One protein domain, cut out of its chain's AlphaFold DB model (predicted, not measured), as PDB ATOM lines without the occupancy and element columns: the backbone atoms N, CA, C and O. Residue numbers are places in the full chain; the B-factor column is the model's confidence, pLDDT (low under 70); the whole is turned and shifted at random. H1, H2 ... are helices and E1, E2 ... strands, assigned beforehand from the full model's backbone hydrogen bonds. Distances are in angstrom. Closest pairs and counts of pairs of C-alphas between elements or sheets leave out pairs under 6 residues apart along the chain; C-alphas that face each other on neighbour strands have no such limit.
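AT A GLANCE: This is residues 12 to 164 and 183 to 191 of the 567 residues of an uncharacterized protein of Komagataella phaffii (strain GS115 / ATCC 20864) (UniProt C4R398). Two helices, H2 and H8, cross almost at a right angle in the middle, and other helices pack round them: H1 and H9 on H8, the long H4 across both, and H5 on H2. H7 packs on H4 and H5, while the small hairpin E1 and E2 lies farthest from the middle. The printed part has 162 residues with nine named helices and two named strands, in the order H1 to H8, E1, E2, H9; the sheet E1 - E2 is antiparallel. The class is mostly helix, and the whole is compact, with a radius of gyration of the C-alphas of 15.6 A and spans of 48 by 34 by 32 A.

IN THESE COORDINATES: H1, residues 12 to 24, begins with C-alpha 12 at (-20.553, -27.910, 210.577) and is 18.4 A long. H2 is residues 27 to 37, 15.7 A, and H3 residues 43 to 46. H4, residues 55 to 75, is the longest helix at 30.3 A and ends with C-alpha 75 at (-36.178, -4.238, 178.829). H5 is residues 79 to 90, 16.0 A; H6 is residues 105 to 109; H7 is residues 116 to 129, 20.0 A; H8 is residues 131 to 145, 21.2 A. Strands E1, residues 149 to 151, and E2, residues 157 to 159, come next. H9, residues 183 to 191, is 12.3 A long and ends with C-alpha 191 at (-24.577, -28.659, 192.996).

HOW THE PARTS SIT: H2 and H8 are the hub, touching five helices each. They touch about perpendicular at 88 degrees, the closest C-alphas being those of Pro 29 and Gly 138, 3.7 A apart. Residues 19 to 23 of H1 touch H8 at a shallow tilt of 24 degrees, opposite ways, with the C-alphas of Ala 19 and Ser 142 closest at 5.5 A. H9 touches H8 at a steep tilt of 48 degrees, closest at the C-alphas of Leu 139 and Leu 191, 5.9 A. H3 touches H8, with the C-alphas of Leu 46 and Tyr 141 closest at 4.9 A. Residues 62 to 70 of H4 touch H2, about perpendicular at 74 degrees, closest at the C-alphas of Leu 37 and Ala 66, 6.4 A. H5 touches H2 at a steep tilt of 50 degrees, with the C-alphas of Cys 34 and Ala 86 closest at 5.3 A. Residues 118 to 121 of H7 touch residues 82 to 86 of H5, closest at the C-alphas of Leu 85 and Leu 118, 6.3 A. H6 touches no helix but is near H1. In the hairpin E1 and E2, N 150 and O 158 are 2.8 A apart, within hydrogen-bond range. Every O i to N i+4 pair is within range in each helix but H3, which is too short for one.

THE WHOLE: The C-alphas farthest apart, of Lys 75 and Asp 163, are 48.0 A apart. Residues 165 to 182 are not printed, and C-alphas 164 and 183 are 19.7 A apart across this cut. The link from H5 to H6, residues 91 to 104, is long. Mean pLDDT of the printed part is 74.2; residues 91 to 113 and 146 to 164 are among those under 70.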
ATOM      1  N   LEU A  12     -20.443 -27.727 212.011       55.22
ATOM      2  CA  LEU A  12     -20.553 -27.910 210.577       55.22
ATOM      3  C   LEU A  12     -21.881 -28.583 210.216       55.22
ATOM      4  O   LEU A  12     -22.522 -28.207 209.242       55.22
ATOM      5  N   SER A  13     -22.307 -29.545 211.031       58.50
ATOM      6  CA  SER A  13     -23.564 -30.261 210.848       58.50
ATOM      7  C   SER A  13     -24.789 -29.373 211.065       58.50
ATOM      8  O   SER A  13     -25.768 -29.522 210.344       58.50
ATOM      9  N   VAL A  14     -24.741 -28.444 212.026       60.94
ATOM     10  CA  VAL A  14     -25.834 -27.483 212.263       60.94
ATOM     11  C   VAL A  14     -25.957 -26.525 211.084       60.94
ATOM     12  O   VAL A  14     -27.019 -26.435 210.481       60.94
ATOM     13  N   MET A  15     -24.843 -25.898 210.699       62.56
ATOM     14  CA  MET A  15     -24.792 -24.971 209.568       62.56
ATOM     15  C   MET A  15     -25.370 -25.618 208.298       62.56
ATOM     16  O   MET A  15     -26.240 -25.064 207.634       62.56
ATOM     17  N   GLN A  16     -24.978 -26.859 208.002       66.00
ATOM     18  CA  GLN A  16     -25.463 -27.589 206.827       66.00
ATOM     19  C   GLN A  16     -26.949 -27.946 206.877       66.00
ATOM     20  O   GLN A  16     -27.607 -27.938 205.833       66.00
ATOM     21  N   HIS A  17     -27.475 -28.259 208.060       70.44
ATOM     22  CA  HIS A  17     -28.900 -28.500 208.241       70.44
ATOM     23  C   HIS A  17     -29.710 -27.231 207.966       70.44
ATOM     24  O   HIS A  17     -30.662 -27.259 207.180       70.44
ATOM     25  N   ASP A  18     -29.273 -26.105 208.524       69.50
ATOM     26  CA  ASP A  18     -29.896 -24.805 208.294       69.50
ATOM     27  C   ASP A  18     -29.806 -24.415 206.817       69.50
ATOM     28  O   ASP A  18     -30.793 -23.997 206.217       69.50
ATOM     29  N   ALA A  19     -28.665 -24.663 206.174       70.19
ATOM     30  CA  ALA A  19     -28.493 -24.434 204.745       70.19
ATOM     31  C   ALA A  19     -29.505 -25.202 203.895       70.19
ATOM     32  O   ALA A  19     -30.032 -24.673 202.915       70.19
ATOM     33  N   TYR A  20     -29.776 -26.453 204.262       76.38
ATOM     34  CA  TYR A  20     -30.771 -27.279 203.593       76.38
ATOM     35  C   TYR A  20     -32.193 -26.731 203.800       76.38
ATOM     36  O   TYR A  20     -32.951 -26.605 202.835       76.38
ATOM     37  N   ILE A  21     -32.550 -26.335 205.026       77.69
ATOM     38  CA  ILE A  21     -33.842 -25.690 205.332       77.69
ATOM     39  C   ILE A  21     -34.004 -24.377 204.547       77.69
ATOM     40  O   ILE A  21     -35.068 -24.067 204.005       77.69
ATOM     41  N   LEU A  22     -32.945 -23.582 204.445       78.44
ATOM     42  CA  LEU A  22     -32.974 -22.280 203.784       78.44
ATOM     43  C   LEU A  22     -32.978 -22.391 202.259       78.44
ATOM     44  O   LEU A  22     -33.595 -21.574 201.570       78.44
ATOM     45  N   LEU A  23     -32.337 -23.427 201.722       80.75
ATOM     46  CA  LEU A  23     -32.442 -23.782 200.314       80.75
ATOM     47  C   LEU A  23     -33.868 -24.231 199.969       80.75
ATOM     48  O   LEU A  23     -34.438 -23.737 198.997       80.75
ATOM     49  N   THR A  24     -34.466 -25.111 200.778       77.94
ATOM     50  CA  THR A  24     -35.836 -25.612 200.554       77.94
ATOM     51  C   THR A  24     -36.903 -24.529 200.743       77.94
ATOM     52  O   THR A  24     -37.885 -24.507 200.006       77.94
ATOM     53  N   SER A  25     -36.685 -23.565 201.642       78.88
ATOM     54  CA  SER A  25     -37.550 -22.383 201.814       78.88
ATOM     55  C   SER A  25     -37.252 -21.228 200.841       78.88
ATOM     56  O   SER A  25     -37.836 -20.154 200.967       78.88
ATOM     57  N   LYS A  26     -36.369 -21.435 199.852       77.75
ATOM     58  CA  LYS A  26     -35.970 -20.467 198.809       77.75
ATOM     59  C   LYS A  26     -35.263 -19.189 199.297       77.75
ATOM     60  O   LYS A  26     -35.001 -18.304 198.480       77.75
ATOM     61  N   LYS A  27     -34.861 -19.096 200.570       81.88
ATOM     62  CA  LYS A  27     -34.105 -17.939 201.091       81.88
ATOM     63  C   LYS A  27     -32.696 -17.842 200.495       81.88
ATOM     64  O   LYS A  27     -32.264 -16.762 200.106       81.88
ATOM     65  N   HIS A  28     -31.986 -18.961 200.359       86.31
ATOM     66  CA  HIS A  28     -30.640 -18.960 199.767       86.31
ATOM     67  C   HIS A  28     -30.612 -18.594 198.278       86.31
ATOM     68  O   HIS A  28     -29.765 -17.793 197.889       86.31
ATOM     69  N   PRO A  29     -31.535 -19.090 197.432       90.44
ATOM     70  CA  PRO A  29     -31.697 -18.556 196.084       90.44
ATOM     71  C   PRO A  29     -31.927 -17.037 196.041       90.44
ATOM     72  O   PRO A  29     -31.351 -16.372 195.186       90.44
ATOM     73  N   ALA A  30     -32.707 -16.473 196.973       88.44
ATOM     74  CA  ALA A  30     -32.918 -15.027 197.060       88.44
ATOM     75  C   ALA A  30     -31.615 -14.267 197.351       88.44
ATOM     76  O   ALA A  30     -31.271 -13.345 196.610       88.44
ATOM     77  N   MET A  31     -30.863 -14.697 198.373       87.31
ATOM     78  CA  MET A  31     -29.542 -14.139 198.701       87.31
ATOM     79  C   MET A  31     -28.588 -14.224 197.511       87.31
ATOM     80  O   MET A  31     -27.920 -13.245 197.179       87.31
ATOM     81  N   ALA A  32     -28.574 -15.372 196.830       91.25
ATOM     82  CA  ALA A  32     -27.709 -15.599 195.688       91.25
ATOM     83  C   ALA A  32     -28.003 -14.632 194.536       91.25
ATOM     84  O   ALA A  32     -27.086 -14.008 194.012       91.25
ATOM     85  N   LEU A  33     -29.276 -14.476 194.160       94.12
ATOM     86  CA  LEU A  33     -29.670 -13.585 193.068       94.12
ATOM     87  C   LEU A  33     -29.478 -12.107 193.418       94.12
ATOM     88  O   LEU A  33     -29.062 -11.342 192.553       94.12
ATOM     89  N   CYS A  34     -29.736 -11.702 194.665       91.25
ATOM     90  CA  CYS A  34     -29.478 -10.328 195.103       91.25
ATOM     91  C   CYS A  34     -27.975 -10.021 195.062       91.25
ATOM     92  O   CYS A  34     -27.577  -9.032 194.454       91.25
ATOM     93  N   THR A  35     -27.141 -10.915 195.607       88.94
ATOM     94  CA  THR A  35     -25.670 -10.803 195.553       88.94
ATOM     95  C   THR A  35     -25.166 -10.736 194.112       88.94
ATOM     96  O   THR A  35     -24.308  -9.935 193.782       88.94
ATOM     97  N   LEU A  36     -25.733 -11.549 193.222       91.75
ATOM     98  CA  LEU A  36     -25.331 -11.621 191.818       91.75
ATOM     99  C   LEU A  36     -25.685 -10.359 191.006       91.75
ATOM    100  O   LEU A  36     -25.098 -10.114 189.954       91.75
ATOM    101  N   LEU A  37     -26.698  -9.597 191.416       91.31
ATOM    102  CA  LEU A  37     -27.256  -8.506 190.611       91.31
ATOM    103  C   LEU A  37     -26.923  -7.114 191.154       91.31
ATOM    104  O   LEU A  37     -26.914  -6.169 190.364       91.31
ATOM    105  N   VAL A  38     -26.632  -6.991 192.451       89.19
ATOM    106  CA  VAL A  38     -26.182  -5.744 193.083       89.19
ATOM    107  C   VAL A  38     -24.684  -5.544 192.796       89.19
ATOM    108  O   VAL A  38     -23.891  -6.383 193.213       89.19
ATOM    109  N   PRO A  39     -24.275  -4.470 192.088       84.44
ATOM    110  CA  PRO A  39     -22.889  -4.290 191.638       84.44
ATOM    111  C   PRO A  39     -21.835  -4.319 192.751       84.44
ATOM    112  O   PRO A  39     -20.754  -4.860 192.556       84.44
ATOM    113  N   GLU A  40     -22.151  -3.748 193.910       81.12
ATOM    114  CA  GLU A  40     -21.234  -3.647 195.046       81.12
ATOM    115  C   GLU A  40     -21.251  -4.856 196.000       81.12
ATOM    116  O   GLU A  40     -20.542  -4.849 197.007       81.12
ATOM    117  N   ALA A  41     -22.076  -5.874 195.736       82.50
ATOM    118  CA  ALA A  41     -22.145  -7.056 196.588       82.50
ATOM    119  C   ALA A  41     -20.937  -7.984 196.364       82.50
ATOM    120  O   ALA A  41     -20.426  -8.114 195.253       82.50
ATOM    121  N   ASP A  42     -20.491  -8.664 197.426       79.06
ATOM    122  CA  ASP A  42     -19.352  -9.588 197.361       79.06
ATOM    123  C   ASP A  42     -19.717 -10.871 196.594       79.06
ATOM    124  O   ASP A  42     -20.349 -11.790 197.135       79.06
ATOM    125  N   SER A  43     -19.278 -10.961 195.335       84.38
ATOM    126  CA  SER A  43     -19.553 -12.111 194.465       84.38
ATOM    127  C   SER A  43     -18.879 -13.393 194.961       84.38
ATOM    128  O   SER A  43     -19.284 -14.495 194.573       84.38
ATOM    129  N   ARG A  44     -17.900 -13.303 195.876       77.50
ATOM    130  CA  ARG A  44     -17.267 -14.485 196.479       77.50
ATOM    131  C   ARG A  44     -18.209 -15.294 197.342       77.50
ATOM    132  O   ARG A  44     -17.964 -16.488 197.483       77.50
ATOM    133  N   LYS A  45     -19.313 -14.714 197.825       78.94
ATOM    134  CA  LYS A  45     -20.382 -15.468 198.504       78.94
ATOM    135  C   LYS A  45     -21.060 -16.503 197.590       78.94
ATOM    136  O   LYS A  45     -21.854 -17.316 198.055       78.94
ATOM    137  N   LEU A  46     -20.745 -16.508 196.293       85.62
ATOM    138  CA  LEU A  46     -21.236 -17.472 195.305       85.62
ATOM    139  C   LEU A  46     -20.147 -18.433 194.801       85.62
ATOM    140  O   LEU A  46     -20.433 -19.313 193.985       85.62
ATOM    141  N   ASP A  47     -18.909 -18.302 195.281       80.00
ATOM    142  CA  ASP A  47     -17.759 -19.092 194.838       80.00
ATOM    143  C   ASP A  47     -17.597 -20.393 195.644       80.00
ATOM    144  O   ASP A  47     -16.607 -20.636 196.338       80.00
ATOM    145  N   ALA A  48     -18.608 -21.260 195.560       73.88
ATOM    146  CA  ALA A  48     -18.618 -22.519 196.296       73.88
ATOM    147  C   ALA A  48     -17.447 -23.426 195.893       73.88
ATOM    148  O   ALA A  48     -17.217 -23.664 194.707       73.88
ATOM    149  N   LEU A  49     -16.770 -24.047 196.864       65.25
ATOM    150  CA  LEU A  49     -15.841 -25.154 196.623       65.25
ATOM    151  C   LEU A  49     -16.485 -26.498 196.973       65.25
ATOM    152  O   LEU A  49     -16.671 -26.853 198.135       65.25
ATOM    153  N   THR A  50     -16.758 -27.291 195.948       59.03
ATOM    154  CA  THR A  50     -17.398 -28.614 196.035       59.03
ATOM    155  C   THR A  50     -16.408 -29.779 196.012       59.03
ATOM    156  O   THR A  50     -16.775 -30.892 196.370       59.03
ATOM    157  N   GLY A  51     -15.144 -29.530 195.640       55.22
ATOM    158  CA  GLY A  51     -14.094 -30.556 195.526       55.22
ATOM    159  C   GLY A  51     -14.121 -31.371 194.224       55.22
ATOM    160  O   GLY A  51     -13.271 -32.229 194.037       55.22
ATOM    161  N   ASP A  52     -15.048 -31.069 193.316       56.19
ATOM    162  CA  ASP A  52     -15.352 -31.799 192.074       56.19
ATOM    163  C   ASP A  52     -14.763 -31.169 190.797       56.19
ATOM    164  O   ASP A  52     -15.088 -31.576 189.681       56.19
ATOM    165  N   THR A  53     -13.919 -30.143 190.945       62.59
ATOM    166  CA  THR A  53     -13.335 -29.368 189.834       62.59
ATOM    167  C   THR A  53     -14.373 -28.749 188.872       62.59
ATOM    168  O   THR A  53     -14.114 -28.657 187.678       62.59
ATOM    169  N   SER A  54     -15.535 -28.284 189.368       69.94
ATOM    170  CA  SER A  54     -16.592 -27.646 188.542       69.94
ATOM    171  C   SER A  54     -16.689 -26.104 188.640       69.94
ATOM    172  O   SER A  54     -17.736 -25.513 188.365       69.94
ATOM    173  N   CYS A  55     -15.610 -25.411 189.034       79.00
ATOM    174  CA  CYS A  55     -15.605 -23.947 189.244       79.00
ATOM    175  C   CYS A  55     -15.963 -23.127 187.988       79.00
ATOM    176  O   CYS A  55     -16.777 -22.202 188.046       79.00
ATOM    177  N   GLN A  56     -15.456 -23.544 186.830       84.38
ATOM    178  CA  GLN A  56     -15.786 -23.020 185.506       84.38
ATOM    179  C   GLN A  56     -17.289 -23.110 185.208       84.38
ATOM    180  O   GLN A  56     -17.892 -22.180 184.679       84.38
ATOM    181  N   SER A  57     -17.911 -24.205 185.620       87.62
ATOM    182  CA  SER A  57     -19.305 -24.556 185.344       87.62
ATOM    183  C   SER A  57     -20.255 -23.731 186.190       87.62
ATOM    184  O   SER A  57     -21.206 -23.152 185.672       87.62
ATOM    185  N   ARG A  58     -19.945 -23.600 187.483       88.38
ATOM    186  CA  ARG A  58     -20.671 -22.708 188.397       88.38
ATOM    187  C   ARG A  58     -20.621 -21.268 187.904       88.38
ATOM    188  O   ARG A  58     -21.659 -20.624 187.788       88.38
ATOM    189  N   THR A  59     -19.429 -20.803 187.530       90.94
ATOM    190  CA  THR A  59     -19.219 -19.457 186.983       90.94
ATOM    191  C   THR A  59     -20.067 -19.221 185.733       90.94
ATOM    192  O   THR A  59     -20.747 -18.202 185.632       90.94
ATOM    193  N   MET A  60     -20.100 -20.185 184.807       93.12
ATOM    194  CA  MET A  60     -20.946 -20.120 183.613       93.12
ATOM    195  C   MET A  60     -22.433 -19.982 183.959       93.12
ATOM    196  O   MET A  60     -23.126 -19.157 183.364       93.12
ATOM    197  N   VAL A  61     -22.931 -20.791 184.899       94.69
ATOM    198  CA  VAL A  61     -24.341 -20.758 185.313       94.69
ATOM    199  C   VAL A  61     -24.689 -19.396 185.905       94.69
ATOM    200  O   VAL A  61     -25.661 -18.784 185.465       94.69
ATOM    201  N   LEU A  62     -23.875 -18.892 186.834       95.50
ATOM    202  CA  LEU A  62     -24.090 -17.595 187.476       95.50
ATOM    203  C   LEU A  62     -24.077 -16.448 186.453       95.50
ATOM    204  O   LEU A  62     -24.996 -15.634 186.448       95.50
ATOM    205  N   LEU A  63     -23.117 -16.425 185.521       95.19
ATOM    206  CA  LEU A  63     -23.062 -15.411 184.459       95.19
ATOM    207  C   LEU A  63     -24.284 -15.464 183.537       95.19
ATOM    208  O   LEU A  63     -24.876 -14.432 183.219       95.19
ATOM    209  N   ASN A  64     -24.696 -16.666 183.129       95.31
ATOM    210  CA  ASN A  64     -25.869 -16.857 182.281       95.31
ATOM    211  C   ASN A  64     -27.159 -16.386 182.969       95.31
ATOM    212  O   ASN A  64     -28.007 -15.773 182.321       95.31
ATOM    213  N   VAL A  65     -27.306 -16.669 184.265       96.25
ATOM    214  CA  VAL A  65     -28.440 -16.213 185.078       96.25
ATOM    215  C   VAL A  65     -28.425 -14.693 185.219       96.25
ATOM    216  O   VAL A  65     -29.439 -14.054 184.936       96.25
ATOM    217  N   ALA A  66     -27.280 -14.114 185.592       95.50
ATOM    218  CA  ALA A  66     -27.124 -12.675 185.771       95.50
ATOM    219  C   ALA A  66     -27.487 -11.910 184.496       95.50
ATOM    220  O   ALA A  66     -28.289 -10.982 184.543       95.50
ATOM    221  N   GLN A  67     -26.936 -12.329 183.352       94.88
ATOM    222  CA  GLN A  67     -27.222 -11.708 182.062       94.88
ATOM    223  C   GLN A  67     -28.707 -11.794 181.718       94.88
ATOM    224  O   GLN A  67     -29.316 -10.767 181.438       94.88
ATOM    225  N   LYS A  68     -29.306 -12.990 181.795       95.62
ATOM    226  CA  LYS A  68     -30.713 -13.184 181.419       95.62
ATOM    227  C   LYS A  68     -31.658 -12.323 182.262       95.62
ATOM    228  O   LYS A  68     -32.602 -11.748 181.729       95.62
ATOM    229  N   ILE A  69     -31.398 -12.211 183.567       96.56
ATOM    230  CA  ILE A  69     -32.196 -11.356 184.455       96.56
ATOM    231  C   ILE A  69     -31.953  -9.872 184.154       96.56
ATOM    232  O   ILE A  69     -32.916  -9.117 184.037       96.56
ATOM    233  N   LYS A  70     -30.692  -9.442 183.997       93.94
ATOM    234  CA  LYS A  70     -30.356  -8.039 183.695       93.94
ATOM    235  C   LYS A  70     -30.967  -7.579 182.372       93.94
ATOM    236  O   LYS A  70     -31.503  -6.476 182.320       93.94
ATOM    237  N   GLU A  71     -30.924  -8.407 181.331       94.50
ATOM    238  CA  GLU A  71     -31.535  -8.118 180.028       94.50
ATOM    239  C   GLU A  71     -33.048  -7.896 180.158       94.50
ATOM    240  O   GLU A  71     -33.562  -6.883 179.677       94.50
ATOM    241  N   GLU A  72     -33.756  -8.777 180.872       96.50
ATOM    242  CA  GLU A  72     -35.207  -8.657 181.035       96.50
ATOM    243  C   GLU A  72     -35.595  -7.463 181.925       96.50
ATOM    244  O   GLU A  72     -36.467  -6.676 181.562       96.50
ATOM    245  N   LEU A  73     -34.893  -7.240 183.041       95.19
ATOM    246  CA  LEU A  73     -35.114  -6.066 183.894       95.19
ATOM    247  C   LEU A  73     -34.822  -4.749 183.167       95.19
ATOM    248  O   LEU A  73     -35.506  -3.753 183.403       95.19
ATOM    249  N   THR A  74     -33.815  -4.725 182.291       93.56
ATOM    250  CA  THR A  74     -33.484  -3.542 181.482       93.56
ATOM    251  C   THR A  74     -34.578  -3.272 180.457       93.56
ATOM    252  O   THR A  74     -35.036  -2.136 180.332       93.56
ATOM    253  N   LYS A  75     -35.058  -4.317 179.774       94.94
ATOM    254  CA  LYS A  75     -36.178  -4.238 178.829       94.94
ATOM    255  C   LYS A  75     -37.459  -3.729 179.497       94.94
ATOM    256  O   LYS A  75     -38.167  -2.915 178.910       94.94
ATOM    257  N   GLU A  76     -37.721  -4.144 180.734       94.00
ATOM    258  CA  GLU A  76     -38.862  -3.669 181.525       94.00
ATOM    259  C   GLU A  76     -38.612  -2.341 182.267       94.00
ATOM    260  O   GLU A  76     -39.523  -1.840 182.923       94.00
ATOM    261  N   LYS A  77     -37.410  -1.750 182.172       95.12
ATOM    262  CA  LYS A  77     -36.989  -0.545 182.921       95.12
ATOM    263  C   LYS A  77     -37.118  -0.678 184.449       95.12
ATOM    264  O   LYS A  77     -37.358   0.303 185.146       95.12
ATOM    265  N   LYS A  78     -36.933  -1.891 184.975       94.94
ATOM    266  CA  LYS A  78     -37.078  -2.244 186.399       94.94
ATOM    267  C   LYS A  78     -35.757  -2.531 187.110       94.94
ATOM    268  O   LYS A  78     -35.761  -2.828 188.300       94.94
ATOM    269  N   LEU A  79     -34.629  -2.456 186.398       93.00
ATOM    270  CA  LEU A  79     -33.321  -2.820 186.947       93.00
ATOM    271  C   LEU A  79     -32.970  -2.022 188.212       93.00
ATOM    272  O   LEU A  79     -32.623  -2.628 189.219       93.00
ATOM    273  N   ASN A  80     -33.121  -0.696 188.185       93.25
ATOM    274  CA  ASN A  80     -32.792   0.153 189.336       93.25
ATOM    275  C   ASN A  80     -33.706  -0.130 190.534       93.25
ATOM    276  O   ASN A  80     -33.208  -0.332 191.634       93.25
ATOM    277  N   THR A  81     -35.018  -0.248 190.303       93.56
ATOM    278  CA  THR A  81     -35.996  -0.596 191.347       93.56
ATOM    279  C   THR A  81     -35.673  -1.939 191.996       93.56
ATOM    280  O   THR A  81     -35.722  -2.074 193.213       93.56
ATOM    281  N   PHE A  82     -35.309  -2.945 191.196       94.38
ATOM    282  CA  PHE A  82     -34.880  -4.226 191.742       94.38
ATOM    283  C   PHE A  82     -33.591  -4.093 192.566       94.38
ATOM    284  O   PHE A  82     -33.519  -4.654 193.654       94.38
ATOM    285  N   ILE A  83     -32.585  -3.364 192.069       91.94
ATOM    286  CA  ILE A  83     -31.316  -3.156 192.783       91.94
ATOM    287  C   ILE A  83     -31.557  -2.472 194.134       91.94
ATOM    288  O   ILE A  83     -30.937  -2.868 195.114       91.94
ATOM    289  N   GLU A  84     -32.458  -1.494 194.216       90.00
ATOM    290  CA  GLU A  84     -32.834  -0.840 195.478       90.00
ATOM    291  C   GLU A  84     -33.455  -1.831 196.471       90.00
ATOM    292  O   GLU A  84     -32.950  -1.975 197.582       90.00
ATOM    293  N   LEU A  85     -34.458  -2.605 196.046       89.19
ATOM    294  CA  LEU A  85     -35.075  -3.647 196.881       89.19
ATOM    295  C   LEU A  85     -34.063  -4.715 197.325       89.19
ATOM    296  O   LEU A  85     -34.087  -5.187 198.462       89.19
ATOM    297  N   ALA A  86     -33.164  -5.114 196.424       88.75
ATOM    298  CA  ALA A  86     -32.109  -6.073 196.715       88.75
ATOM    299  C   ALA A  86     -31.088  -5.496 197.706       88.75
ATOM    300  O   ALA A  86     -30.673  -6.200 198.621       88.75
ATOM    301  N   ARG A  87     -30.720  -4.216 197.575       86.12
ATOM    302  CA  ARG A  87     -29.858  -3.514 198.534       86.12
ATOM    303  C   ARG A  87     -30.491  -3.452 199.906       86.12
ATOM    304  O   ARG A  87     -29.792  -3.737 200.859       86.12
ATOM    305  N   GLU A  88     -31.773  -3.133 200.031       81.31
ATOM    306  CA  GLU A  88     -32.466  -3.157 201.328       81.31
ATOM    307  C   GLU A  88     -32.465  -4.557 201.951       81.31
ATOM    308  O   GLU A  88     -32.275  -4.717 203.153       81.31
ATOM    309  N   PHE A  89     -32.631  -5.589 201.123       80.38
ATOM    310  CA  PHE A  89     -32.593  -6.974 201.580       80.38
ATOM    311  C   PHE A  89     -31.190  -7.426 202.030       80.38
ATOM    312  O   PHE A  89     -31.082  -8.192 202.997       80.38
ATOM    313  N   LEU A  90     -30.136  -6.952 201.351       77.69
ATOM    314  CA  LEU A  90     -28.727  -7.229 201.664       77.69
ATOM    315  C   LEU A  90     -28.177  -6.350 202.804       77.69
ATOM    316  O   LEU A  90     -27.412  -6.840 203.630       77.69
ATOM    317  N   ASN A  91     -28.568  -5.072 202.867       67.06
ATOM    318  CA  ASN A  91     -28.190  -4.101 203.893       67.06
ATOM    319  C   ASN A  91     -28.971  -4.384 205.175       67.06
ATOM    320  O   ASN A  91     -29.976  -3.746 205.484       67.06
ATOM    321  N   ARG A  92     -28.478  -5.346 205.949       53.47
ATOM    322  CA  ARG A  92     -28.861  -5.519 207.351       53.47
ATOM    323  C   ARG A  92     -27.826  -4.819 208.245       53.47
ATOM    324  O   ARG A  92     -26.696  -4.625 207.800       53.47
ATOM    325  N   PRO A  93     -28.199  -4.364 209.458       42.09
ATOM    326  CA  PRO A  93     -27.362  -3.480 210.266       42.09
ATOM    327  C   PRO A  93     -25.948  -4.021 210.529       42.09
ATOM    328  O   PRO A  93     -25.741  -5.210 210.754       42.09
ATOM    329  N   THR A  94     -25.023  -3.063 210.524       36.41
ATOM    330  CA  THR A  94     -23.545  -3.015 210.527       36.41
ATOM    331  C   THR A  94     -22.770  -3.755 211.624       36.41
ATOM    332  O   THR A  94     -21.623  -3.405 211.894       36.41
ATOM    333  N   ASP A  95     -23.323  -4.802 212.219       39.28
ATOM    334  CA  ASP A  95     -22.598  -5.594 213.214       39.28
ATOM    335  C   ASP A  95     -22.136  -6.917 212.601       39.28
ATOM    336  O   ASP A  95     -22.352  -7.979 213.187       39.28
ATOM    337  N   GLU A  96     -21.490  -6.872 211.422       40.88
ATOM    338  CA  GLU A  96     -20.766  -8.034 210.899       40.88
ATOM    339  C   GLU A  96     -19.809  -8.503 211.994       40.88
ATOM    340  O   GLU A  96     -18.780  -7.892 212.311       40.88
ATOM    341  N   LYS A  97     -20.206  -9.591 212.646       39.00
ATOM    342  CA  LYS A  97     -19.396 -10.229 213.659       39.00
ATOM    343  C   LYS A  97     -18.097 -10.617 212.954       39.00
ATOM    344  O   LYS A  97     -18.151 -11.298 211.931       39.00
ATOM    345  N   PRO A  98     -16.925 -10.203 213.475       37.56
ATOM    346  CA  PRO A  98     -15.653 -10.674 212.949       37.56
ATOM    347  C   PRO A  98     -15.723 -12.193 212.808       37.56
ATOM    348  O   PRO A  98     -16.321 -12.821 213.678       37.56
ATOM    349  N   LEU A  99     -15.054 -12.793 211.818       33.50
ATOM    350  CA  LEU A  99     -14.987 -14.257 211.597       33.50
ATOM    351  C   LEU A  99     -14.682 -15.102 212.863       33.50
ATOM    352  O   LEU A  99     -14.794 -16.322 212.848       33.50
ATOM    353  N   LYS A 100     -14.247 -14.455 213.952       30.77
ATOM    354  CA  LYS A 100     -13.928 -15.006 215.276       30.77
ATOM    355  C   LYS A 100     -15.080 -14.932 216.306       30.77
ATOM    356  O   LYS A 100     -14.906 -15.436 217.412       30.77
ATOM    357  N   LYS A 101     -16.203 -14.267 216.016       35.31
ATOM    358  CA  LYS A 101     -17.410 -14.199 216.866       35.31
ATOM    359  C   LYS A 101     -18.470 -15.163 216.320       35.31
ATOM    360  O   LYS A 101     -18.472 -15.472 215.136       35.31
ATOM    361  N   ILE A 102     -19.358 -15.644 217.191       43.25
ATOM    362  CA  ILE A 102     -20.410 -16.609 216.838       43.25
ATOM    363  C   ILE A 102     -21.370 -15.959 215.838       43.25
ATOM    364  O   ILE A 102     -22.167 -15.109 216.236       43.25
ATOM    365  N   ILE A 103     -21.256 -16.359 214.571       45.34
ATOM    366  CA  ILE A 103     -22.199 -16.039 213.500       45.34
ATOM    367  C   ILE A 103     -23.357 -17.041 213.600       45.34
ATOM    368  O   ILE A 103     -23.147 -18.248 213.463       45.34
ATOM    369  N   THR A 104     -24.556 -16.556 213.896       48.94
ATOM    370  CA  THR A 104     -25.810 -17.309 213.855       48.94
ATOM    371  C   THR A 104     -26.397 -17.276 212.445       48.94
ATOM    372  O   THR A 104     -26.027 -16.449 211.614       48.94
ATOM    373  N   THR A 105     -27.351 -18.160 212.164       49.41
ATOM    374  CA  THR A 105     -28.194 -18.069 210.964       49.41
ATOM    375  C   THR A 105     -28.850 -16.694 210.839       49.41
ATOM    376  O   THR A 105     -28.891 -16.126 209.750       49.41
ATOM    377  N   ASP A 106     -29.286 -16.112 211.953       54.81
ATOM    378  CA  ASP A 106     -29.852 -14.764 211.973       54.81
ATOM    379  C   ASP A 106     -28.793 -13.683 211.684       54.81
ATOM    380  O   ASP A 106     -29.108 -12.688 211.047       54.81
ATOM    381  N   ASP A 107     -27.517 -13.879 212.025       51.81
ATOM    382  CA  ASP A 107     -26.456 -12.928 211.656       51.81
ATOM    383  C   ASP A 107     -26.159 -12.932 210.134       51.81
ATOM    384  O   ASP A 107     -25.747 -11.910 209.590       51.81
ATOM    385  N   VAL A 108     -26.369 -14.057 209.432       49.38
ATOM    386  CA  VAL A 108     -26.096 -14.189 207.979       49.38
ATOM    387  C   VAL A 108     -27.312 -13.841 207.124       49.38
ATOM    388  O   VAL A 108     -27.191 -13.229 206.062       49.38
ATOM    389  N   PHE A 109     -28.496 -14.274 207.555       52.53
ATOM    390  CA  PHE A 109     -29.717 -14.213 206.749       52.53
ATOM    391  C   PHE A 109     -30.716 -13.186 207.268       52.53
ATOM    392  O   PHE A 109     -31.668 -12.895 206.548       52.53
ATOM    393  N   GLY A 110     -30.496 -12.677 208.492       54.25
ATOM    394  CA  GLY A 110     -31.369 -11.836 209.307       54.25
ATOM    395  C   GLY A 110     -32.812 -12.320 209.475       54.25
ATOM    396  O   GLY A 110     -33.323 -13.177 208.757       54.25
ATOM    397  N   GLU A 111     -33.530 -11.663 210.376       55.88
ATOM    398  CA  GLU A 111     -34.873 -12.101 210.780       55.88
ATOM    399  C   GLU A 111     -35.973 -11.738 209.764       55.88
ATOM    400  O   GLU A 111     -36.991 -12.426 209.660       55.88
ATOM    401  N   ASN A 112     -35.759 -10.701 208.947       57.72
ATOM    402  CA  ASN A 112     -36.792 -10.174 208.056       57.72
ATOM    403  C   ASN A 112     -36.917 -10.976 206.744       57.72
ATOM    404  O   ASN A 112     -35.916 -11.173 206.039       57.72
ATOM    405  N   PRO A 113     -38.130 -11.429 206.370       65.50
ATOM    406  CA  PRO A 113     -38.371 -12.021 205.061       65.50
ATOM    407  C   PRO A 113     -38.212 -10.972 203.944       65.50
ATOM    408  O   PRO A 113     -38.376  -9.778 204.198       65.50
ATOM    409  N   PRO A 114     -37.918 -11.393 202.699       71.25
ATOM    410  CA  PRO A 114     -37.967 -10.494 201.548       71.25
ATOM    411  C   PRO A 114     -39.344  -9.825 201.446       71.25
ATOM    412  O   PRO A 114     -40.368 -10.464 201.713       71.25
ATOM    413  N   SER A 115     -39.370  -8.553 201.034       81.81
ATOM    414  CA  SER A 115     -40.617  -7.818 200.800       81.81
ATOM    415  C   SER A 115     -41.496  -8.542 199.771       81.81
ATOM    416  O   SER A 115     -41.009  -9.313 198.938       81.81
ATOM    417  N   THR A 116     -42.810  -8.305 199.798       86.56
ATOM    418  CA  THR A 116     -43.736  -8.901 198.818       86.56
ATOM    419  C   THR A 116     -43.315  -8.581 197.380       86.56
ATOM    420  O   THR A 116     -43.358  -9.448 196.509       86.56
ATOM    421  N   GLU A 117     -42.844  -7.358 197.138       88.31
ATOM    422  CA  GLU A 117     -42.359  -6.920 195.828       88.31
ATOM    423  C   GLU A 117     -41.089  -7.661 195.401       88.31
ATOM    424  O   GLU A 117     -41.022  -8.162 194.277       88.31
ATOM    425  N   LEU A 118     -40.118  -7.823 196.305       87.19
ATOM    426  CA  LEU A 118     -38.916  -8.608 196.032       87.19
ATOM    427  C   LEU A 118     -39.260 -10.081 195.758       87.19
ATOM    428  O   LEU A 118     -38.749 -10.669 194.808       87.19
ATOM    429  N   ASN A 119     -40.190 -10.671 196.515       88.44
ATOM    430  CA  ASN A 119     -40.679 -12.029 196.257       88.44
ATOM    431  C   ASN A 119     -41.326 -12.178 194.875       88.44
ATOM    432  O   ASN A 119     -41.141 -13.205 194.218       88.44
ATOM    433  N   ASN A 120     -42.052 -11.164 194.401       92.75
ATOM    434  CA  ASN A 120     -42.625 -11.177 193.056       92.75
ATOM    435  C   ASN A 120     -41.528 -11.210 191.982       92.75
ATOM    436  O   ASN A 120     -41.622 -12.023 191.058       92.75
ATOM    437  N   TYR A 121     -40.462 -10.417 192.138       94.50
ATOM    438  CA  TYR A 121     -39.288 -10.491 191.261       94.50
ATOM    439  C   TYR A 121     -38.613 -11.863 191.314       94.50
ATOM    440  O   TYR A 121     -38.342 -12.446 190.271       94.50
ATOM    441  N   LEU A 122     -38.393 -12.427 192.502       92.56
ATOM    442  CA  LEU A 122     -37.742 -13.732 192.652       92.56
ATOM    443  C   LEU A 122     -38.557 -14.870 192.018       92.56
ATOM    444  O   LEU A 122     -37.997 -15.726 191.333       92.56
ATOM    445  N   ASN A 123     -39.882 -14.853 192.180       93.75
ATOM    446  CA  ASN A 123     -40.783 -15.802 191.522       93.75
ATOM    447  C   ASN A 123     -40.765 -15.639 189.996       93.75
ATOM    448  O   ASN A 123     -40.789 -16.630 189.262       93.75
ATOM    449  N   PHE A 124     -40.711 -14.397 189.511       94.75
ATOM    450  CA  PHE A 124     -40.539 -14.105 188.093       94.75
ATOM    451  C   PHE A 124     -39.196 -14.632 187.572       94.75
ATOM    452  O   PHE A 124     -39.173 -15.344 186.568       94.75
ATOM    453  N   PHE A 125     -38.093 -14.389 188.284       96.19
ATOM    454  CA  PHE A 125     -36.771 -14.886 187.908       96.19
ATOM    455  C   PHE A 125     -36.722 -16.408 187.889       96.19
ATOM    456  O   PHE A 125     -36.193 -16.962 186.930       96.19
ATOM    457  N   GLN A 126     -37.320 -17.093 188.872       95.31
ATOM    458  CA  GLN A 126     -37.406 -18.556 188.885       95.31
ATOM    459  C   GLN A 126     -38.077 -19.090 187.609       95.31
ATOM    460  O   GLN A 126     -37.585 -20.050 187.016       95.31
ATOM    461  N   LYS A 127     -39.166 -18.456 187.152       96.19
ATOM    462  CA  LYS A 127     -39.834 -18.815 185.887       96.19
ATOM    463  C   LYS A 127     -38.970 -18.485 184.668       96.19
ATOM    464  O   LYS A 127     -38.917 -19.274 183.731       96.19
ATOM    465  N   LEU A 128     -38.282 -17.343 184.690       96.56
ATOM    466  CA  LEU A 128     -37.446 -16.864 183.591       96.56
ATOM    467  C   LEU A 128     -36.219 -17.756 183.359       96.56
ATOM    468  O   LEU A 128     -35.931 -18.126 182.220       96.56
ATOM    469  N   ILE A 129     -35.464 -18.077 184.412       95.31
ATOM    470  CA  ILE A 129     -34.201 -18.831 184.312       95.31
ATOM    471  C   ILE A 129     -34.398 -20.345 184.457       95.31
ATOM    472  O   ILE A 129     -33.501 -21.108 184.107       95.31
ATOM    473  N   GLY A 130     -35.565 -20.773 184.938       95.06
ATOM    474  CA  GLY A 130     -35.881 -22.165 185.226       95.06
ATOM    475  C   GLY A 130     -35.441 -22.601 186.625       95.06
ATOM    476  O   GLY A 130     -34.483 -22.088 187.209       95.06
ATOM    477  N   GLU A 131     -36.140 -23.600 187.164       93.56
ATOM    478  CA  GLU A 131     -35.938 -24.086 188.533       93.56
ATOM    479  C   GLU A 131     -34.523 -24.621 188.774       93.56
ATOM    480  O   GLU A 131     -33.920 -24.317 189.801       93.56
ATOM    481  N   LYS A 132     -33.949 -25.354 187.814       94.19
ATOM    482  CA  LYS A 132     -32.601 -25.927 187.952       94.19
ATOM    483  C   LYS A 132     -31.539 -24.838 188.146       94.19
ATOM    484  O   LYS A 132     -30.736 -24.923 189.076       94.19
ATOM    485  N   ALA A 133     -31.547 -23.792 187.317       95.00
ATOM    486  CA  ALA A 133     -30.598 -22.683 187.429       95.00
ATOM    487  C   ALA A 133     -30.828 -21.859 188.709       95.00
ATOM    488  O   ALA A 133     -29.867 -21.514 189.397       95.00
ATOM    489  N   PHE A 134     -32.092 -21.622 189.077       95.25
ATOM    490  CA  PHE A 134     -32.467 -20.940 190.319       95.25
ATOM    491  C   PHE A 134     -31.949 -21.677 191.565       95.25
ATOM    492  O   PHE A 134     -31.253 -21.095 192.399       95.25
ATOM    493  N   THR A 135     -32.203 -22.984 191.652       93.44
ATOM    494  CA  THR A 135     -31.709 -23.844 192.736       93.44
ATOM    495  C   THR A 135     -30.184 -23.914 192.746       93.44
ATOM    496  O   THR A 135     -29.583 -23.916 193.816       93.44
ATOM    497  N   THR A 136     -29.536 -23.908 191.578       94.44
ATOM    498  CA  THR A 136     -28.065 -23.892 191.472       94.44
ATOM    499  C   THR A 136     -27.461 -22.623 192.069       94.44
ATOM    500  O   THR A 136     -26.486 -22.718 192.807       94.44
ATOM    501  N   CYS A 137     -28.065 -21.452 191.834       94.19
ATOM    502  CA  CYS A 137     -27.627 -20.202 192.465       94.19
ATOM    503  C   CYS A 137     -27.717 -20.299 193.995       94.19
ATOM    504  O   CYS A 137     -26.751 -19.996 194.695       94.19
ATOM    505  N   GLY A 138     -28.843 -20.804 194.511       91.06
ATOM    506  CA  GLY A 138     -29.007 -21.052 195.942       91.06
ATOM    507  C   GLY A 138     -27.983 -22.041 196.496       91.06
ATOM    508  O   GLY A 138     -27.423 -21.797 197.556       91.06
ATOM    509  N   LEU A 139     -27.684 -23.121 195.770       89.69
ATOM    510  CA  LEU A 139     -26.662 -24.099 196.146       89.69
ATOM    511  C   LEU A 139     -25.251 -23.498 196.169       89.69
ATOM    512  O   LEU A 139     -24.476 -23.876 197.046       89.69
ATOM    513  N   CYS A 140     -24.910 -22.581 195.259       88.38
ATOM    514  CA  CYS A 140     -23.638 -21.851 195.299       88.38
ATOM    515  C   CYS A 140     -23.511 -21.038 196.593       88.38
ATOM    516  O   CYS A 140     -22.503 -21.146 197.287       88.38
ATOM    517  N   TYR A 141     -24.555 -20.299 196.963       85.44
ATOM    518  CA  TYR A 141     -24.569 -19.538 198.210       85.44
ATOM    519  C   TYR A 141     -24.540 -20.457 199.442       85.44
ATOM    520  O   TYR A 141     -23.658 -20.329 200.287       85.44
ATOM    521  N   SER A 142     -25.406 -21.481 199.491       79.50
ATOM    522  CA  SER A 142     -25.420 -22.495 200.556       79.50
ATOM    523  C   SER A 142     -24.043 -23.114 200.764       79.50
ATOM    524  O   SER A 142     -23.543 -23.156 201.879       79.50
ATOM    525  N   ASN A 143     -23.411 -23.622 199.706       76.38
ATOM    526  CA  ASN A 143     -22.122 -24.291 199.846       76.38
ATOM    527  C   ASN A 143     -21.008 -23.315 200.233       76.38
ATOM    528  O   ASN A 143     -20.025 -23.764 200.821       76.38
ATOM    529  N   THR A 144     -21.155 -22.023 199.928       75.25
ATOM    530  CA  THR A 144     -20.176 -21.004 200.299       75.25
ATOM    531  C   THR A 144     -20.273 -20.621 201.763       75.25
ATOM    532  O   THR A 144     -19.307 -20.806 202.495       75.25
ATOM    533  N   GLU A 145     -21.457 -20.215 202.214       70.81
ATOM    534  CA  GLU A 145     -21.717 -19.853 203.614       70.81
ATOM    535  C   GLU A 145     -21.422 -21.010 204.581       70.81
ATOM    536  O   GLU A 145     -20.981 -20.816 205.710       70.81
ATOM    537  N   ASN A 146     -21.624 -22.250 204.126       62.88
ATOM    538  CA  ASN A 146     -21.481 -23.447 204.961       62.88
ATOM    539  C   ASN A 146     -20.126 -24.138 204.824       62.88
ATOM    540  O   ASN A 146     -19.924 -25.247 205.329       62.88
ATOM    541  N   SER A 147     -19.190 -23.491 204.139       54.81
ATOM    542  CA  SER A 147     -17.815 -23.943 204.058       54.81
ATOM    543  C   SER A 147     -16.901 -22.889 204.664       54.81
ATOM    544  O   SER A 147     -16.838 -21.753 204.213       54.81
ATOM    545  N   LEU A 148     -16.131 -23.285 205.675       46.28
ATOM    546  CA  LEU A 148     -15.113 -22.418 206.257       46.28
ATOM    547  C   LEU A 148     -13.946 -22.294 205.292       46.28
ATOM    548  O   LEU A 148     -13.099 -23.191 205.202       46.28
ATOM    549  N   PHE A 149     -13.947 -21.200 204.538       47.12
ATOM    550  CA  PHE A 149     -12.947 -20.940 203.526       47.12
ATOM    551  C   PHE A 149     -11.822 -20.047 204.005       47.12
ATOM    552  O   PHE A 149     -11.964 -19.121 204.794       47.12
ATOM    553  N   PHE A 150     -10.674 -20.336 203.430       40.47
ATOM    554  CA  PHE A 150      -9.418 -19.700 203.694       40.47
ATOM    555  C   PHE A 150      -8.769 -19.457 202.308       40.47
ATOM    556  O   PHE A 150      -8.504 -20.402 201.575       40.47
ATOM    557  N   VAL A 151      -8.393 -18.211 201.969       39.28
ATOM    558  CA  VAL A 151      -7.570 -17.734 200.802       39.28
ATOM    559  C   VAL A 151      -6.030 -17.811 200.995       39.28
ATOM    560  O   VAL A 151      -5.528 -17.131 201.885       39.28
ATOM    561  N   ASP A 152      -5.280 -18.685 200.303       39.28
ATOM    562  CA  ASP A 152      -3.854 -18.921 200.556       39.28
ATOM    563  C   ASP A 152      -3.026 -17.688 200.283       39.28
ATOM    564  O   ASP A 152      -3.486 -16.673 199.784       39.28
ATOM    565  N   GLU A 153      -1.767 -17.811 200.623       37.09
ATOM    566  CA  GLU A 153      -0.749 -16.810 200.448       37.09
ATOM    567  C   GLU A 153      -0.517 -16.292 199.031       37.09
ATOM    568  O   GLU A 153      -0.036 -15.179 198.855       37.09
ATOM    569  N   ASN A 154      -0.886 -17.081 198.033       40.25
ATOM    570  CA  ASN A 154      -0.920 -16.687 196.638       40.25
ATOM    571  C   ASN A 154      -2.367 -16.372 196.199       40.25
ATOM    572  O   ASN A 154      -2.606 -15.925 195.082       40.25
ATOM    573  N   GLY A 155      -3.340 -16.603 197.077       39.72
ATOM    574  CA  GLY A 155      -4.764 -16.369 196.945       39.72
ATOM    575  C   GLY A 155      -5.626 -17.637 197.054       39.72
ATOM    576  O   GLY A 155      -6.831 -17.492 197.212       39.72
ATOM    577  N   GLY A 156      -5.083 -18.856 196.913       39.22
ATOM    578  CA  GLY A 156      -5.780 -20.156 196.732       39.22
ATOM    579  C   GLY A 156      -6.945 -20.441 197.690       39.22
ATOM    580  O   GLY A 156      -6.810 -20.224 198.874       39.22
ATOM    581  N   TYR A 157      -8.091 -20.963 197.256       43.41
ATOM    582  CA  TYR A 157      -9.189 -21.233 198.200       43.41
ATOM    583  C   TYR A 157      -9.042 -22.623 198.836       43.41
ATOM    584  O   TYR A 157      -8.834 -23.614 198.139       43.41
ATOM    585  N   PHE A 158      -9.158 -22.698 200.161       41.66
ATOM    586  CA  PHE A 158      -9.070 -23.924 200.957       41.66
ATOM    587  C   PHE A 158     -10.224 -23.972 201.928       41.66
ATOM    588  O   PHE A 158     -10.589 -22.953 202.497       41.66
ATOM    589  N   SER A 159     -10.739 -25.165 202.188       37.38
ATOM    590  CA  SER A 159     -11.629 -25.378 203.324       37.38
ATOM    591  C   SER A 159     -10.829 -25.944 204.496       37.38
ATOM    592  O   SER A 159     -10.302 -27.056 204.371       37.38
ATOM    593  N   ASP A 160     -10.755 -25.223 205.613       36.94
ATOM    594  CA  ASP A 160     -10.287 -25.789 206.883       36.94
ATOM    595  C   ASP A 160     -11.522 -26.077 207.736       36.94
ATOM    596  O   ASP A 160     -12.208 -25.173 208.197       36.94
ATOM    597  N   ILE A 161     -11.853 -27.358 207.871       37.91
ATOM    598  CA  ILE A 161     -13.071 -27.809 208.556       37.91
ATOM    599  C   ILE A 161     -12.846 -27.905 210.082       37.91
ATOM    600  O   ILE A 161     -13.757 -28.270 210.815       37.91
ATOM    601  N   THR A 162     -11.646 -27.612 210.598       36.38
ATOM    602  CA  THR A 162     -11.252 -28.143 211.915       36.38
ATOM    603  C   THR A 162     -11.026 -27.158 213.059       36.38
ATOM    604  O   THR A 162     -10.728 -27.635 214.146       36.38
ATOM    605  N   ASP A 163     -11.209 -25.844 212.888       34.38
ATOM    606  CA  ASP A 163     -10.650 -24.889 213.868       34.38
ATOM    607  C   ASP A 163     -11.550 -23.713 214.300       34.38
ATOM    608  O   ASP A 163     -11.040 -22.720 214.823       34.38
ATOM    609  N   LEU A 164     -12.873 -23.808 214.139       32.28
ATOM    610  CA  LEU A 164     -13.788 -22.858 214.780       32.28
ATOM    611  C   LEU A 164     -14.511 -23.509 215.962       32.28
ATOM    612  O   LEU A 164     -15.344 -24.398 215.785       32.28
ATOM    613  N   GLN A 183     -26.082 -34.775 204.743       65.25
ATOM    614  CA  GLN A 183     -26.577 -33.516 204.173       65.25
ATOM    615  C   GLN A 183     -25.486 -32.717 203.434       65.25
ATOM    616  O   GLN A 183     -25.773 -32.137 202.385       65.25
ATOM    617  N   THR A 184     -24.221 -32.742 203.888       64.19
ATOM    618  CA  THR A 184     -23.108 -32.075 203.174       64.19
ATOM    619  C   THR A 184     -22.914 -32.642 201.775       64.19
ATOM    620  O   THR A 184     -22.807 -31.906 200.792       64.19
ATOM    621  N   TYR A 185     -22.819 -33.970 201.697       70.62
ATOM    622  CA  TYR A 185     -22.537 -34.665 200.450       70.62
ATOM    623  C   TYR A 185     -23.722 -34.549 199.503       70.62
ATOM    624  O   TYR A 185     -23.517 -34.382 198.307       70.62
ATOM    625  N   VAL A 186     -24.946 -34.504 200.036       75.75
ATOM    626  CA  VAL A 186     -26.155 -34.215 199.260       75.75
ATOM    627  C   VAL A 186     -26.113 -32.815 198.643       75.75
ATOM    628  O   VAL A 186     -26.323 -32.701 197.439       75.75
ATOM    629  N   LEU A 187     -25.791 -31.757 199.400       78.38
ATOM    630  CA  LEU A 187     -25.718 -30.392 198.849       78.38
ATOM    631  C   LEU A 187     -24.610 -30.244 197.791       78.38
ATOM    632  O   LEU A 187     -24.812 -29.576 196.775       78.38
ATOM    633  N   ARG A 188     -23.451 -30.882 197.995       78.62
ATOM    634  CA  ARG A 188     -22.342 -30.861 197.024       78.62
ATOM    635  C   ARG A 188     -22.648 -31.677 195.775       78.62
ATOM    636  O   ARG A 188     -22.416 -31.190 194.672       78.62
ATOM    637  N   ALA A 189     -23.192 -32.880 195.935       79.38
ATOM    638  CA  ALA A 189     -23.603 -33.716 194.814       79.38
ATOM    639  C   ALA A 189     -24.736 -33.059 194.021       79.38
ATOM    640  O   ALA A 189     -24.696 -33.080 192.798       79.38
ATOM    641  N   ALA A 190     -25.703 -32.413 194.683       86.50
ATOM    642  CA  ALA A 190     -26.760 -31.662 194.012       86.50
ATOM    643  C   ALA A 190     -26.193 -30.504 193.178       86.50
ATOM    644  O   ALA A 190     -26.573 -30.336 192.020       86.50
ATOM    645  N   LEU A 191     -25.243 -29.738 193.730       87.06
ATOM    646  CA  LEU A 191     -24.577 -28.659 192.996       87.06
ATOM    647  C   LEU A 191     -23.778 -29.196 191.798       87.06
ATOM    648  O   LEU A 191     -23.941 -28.689 190.686       87.06
TER     649      LEU A 191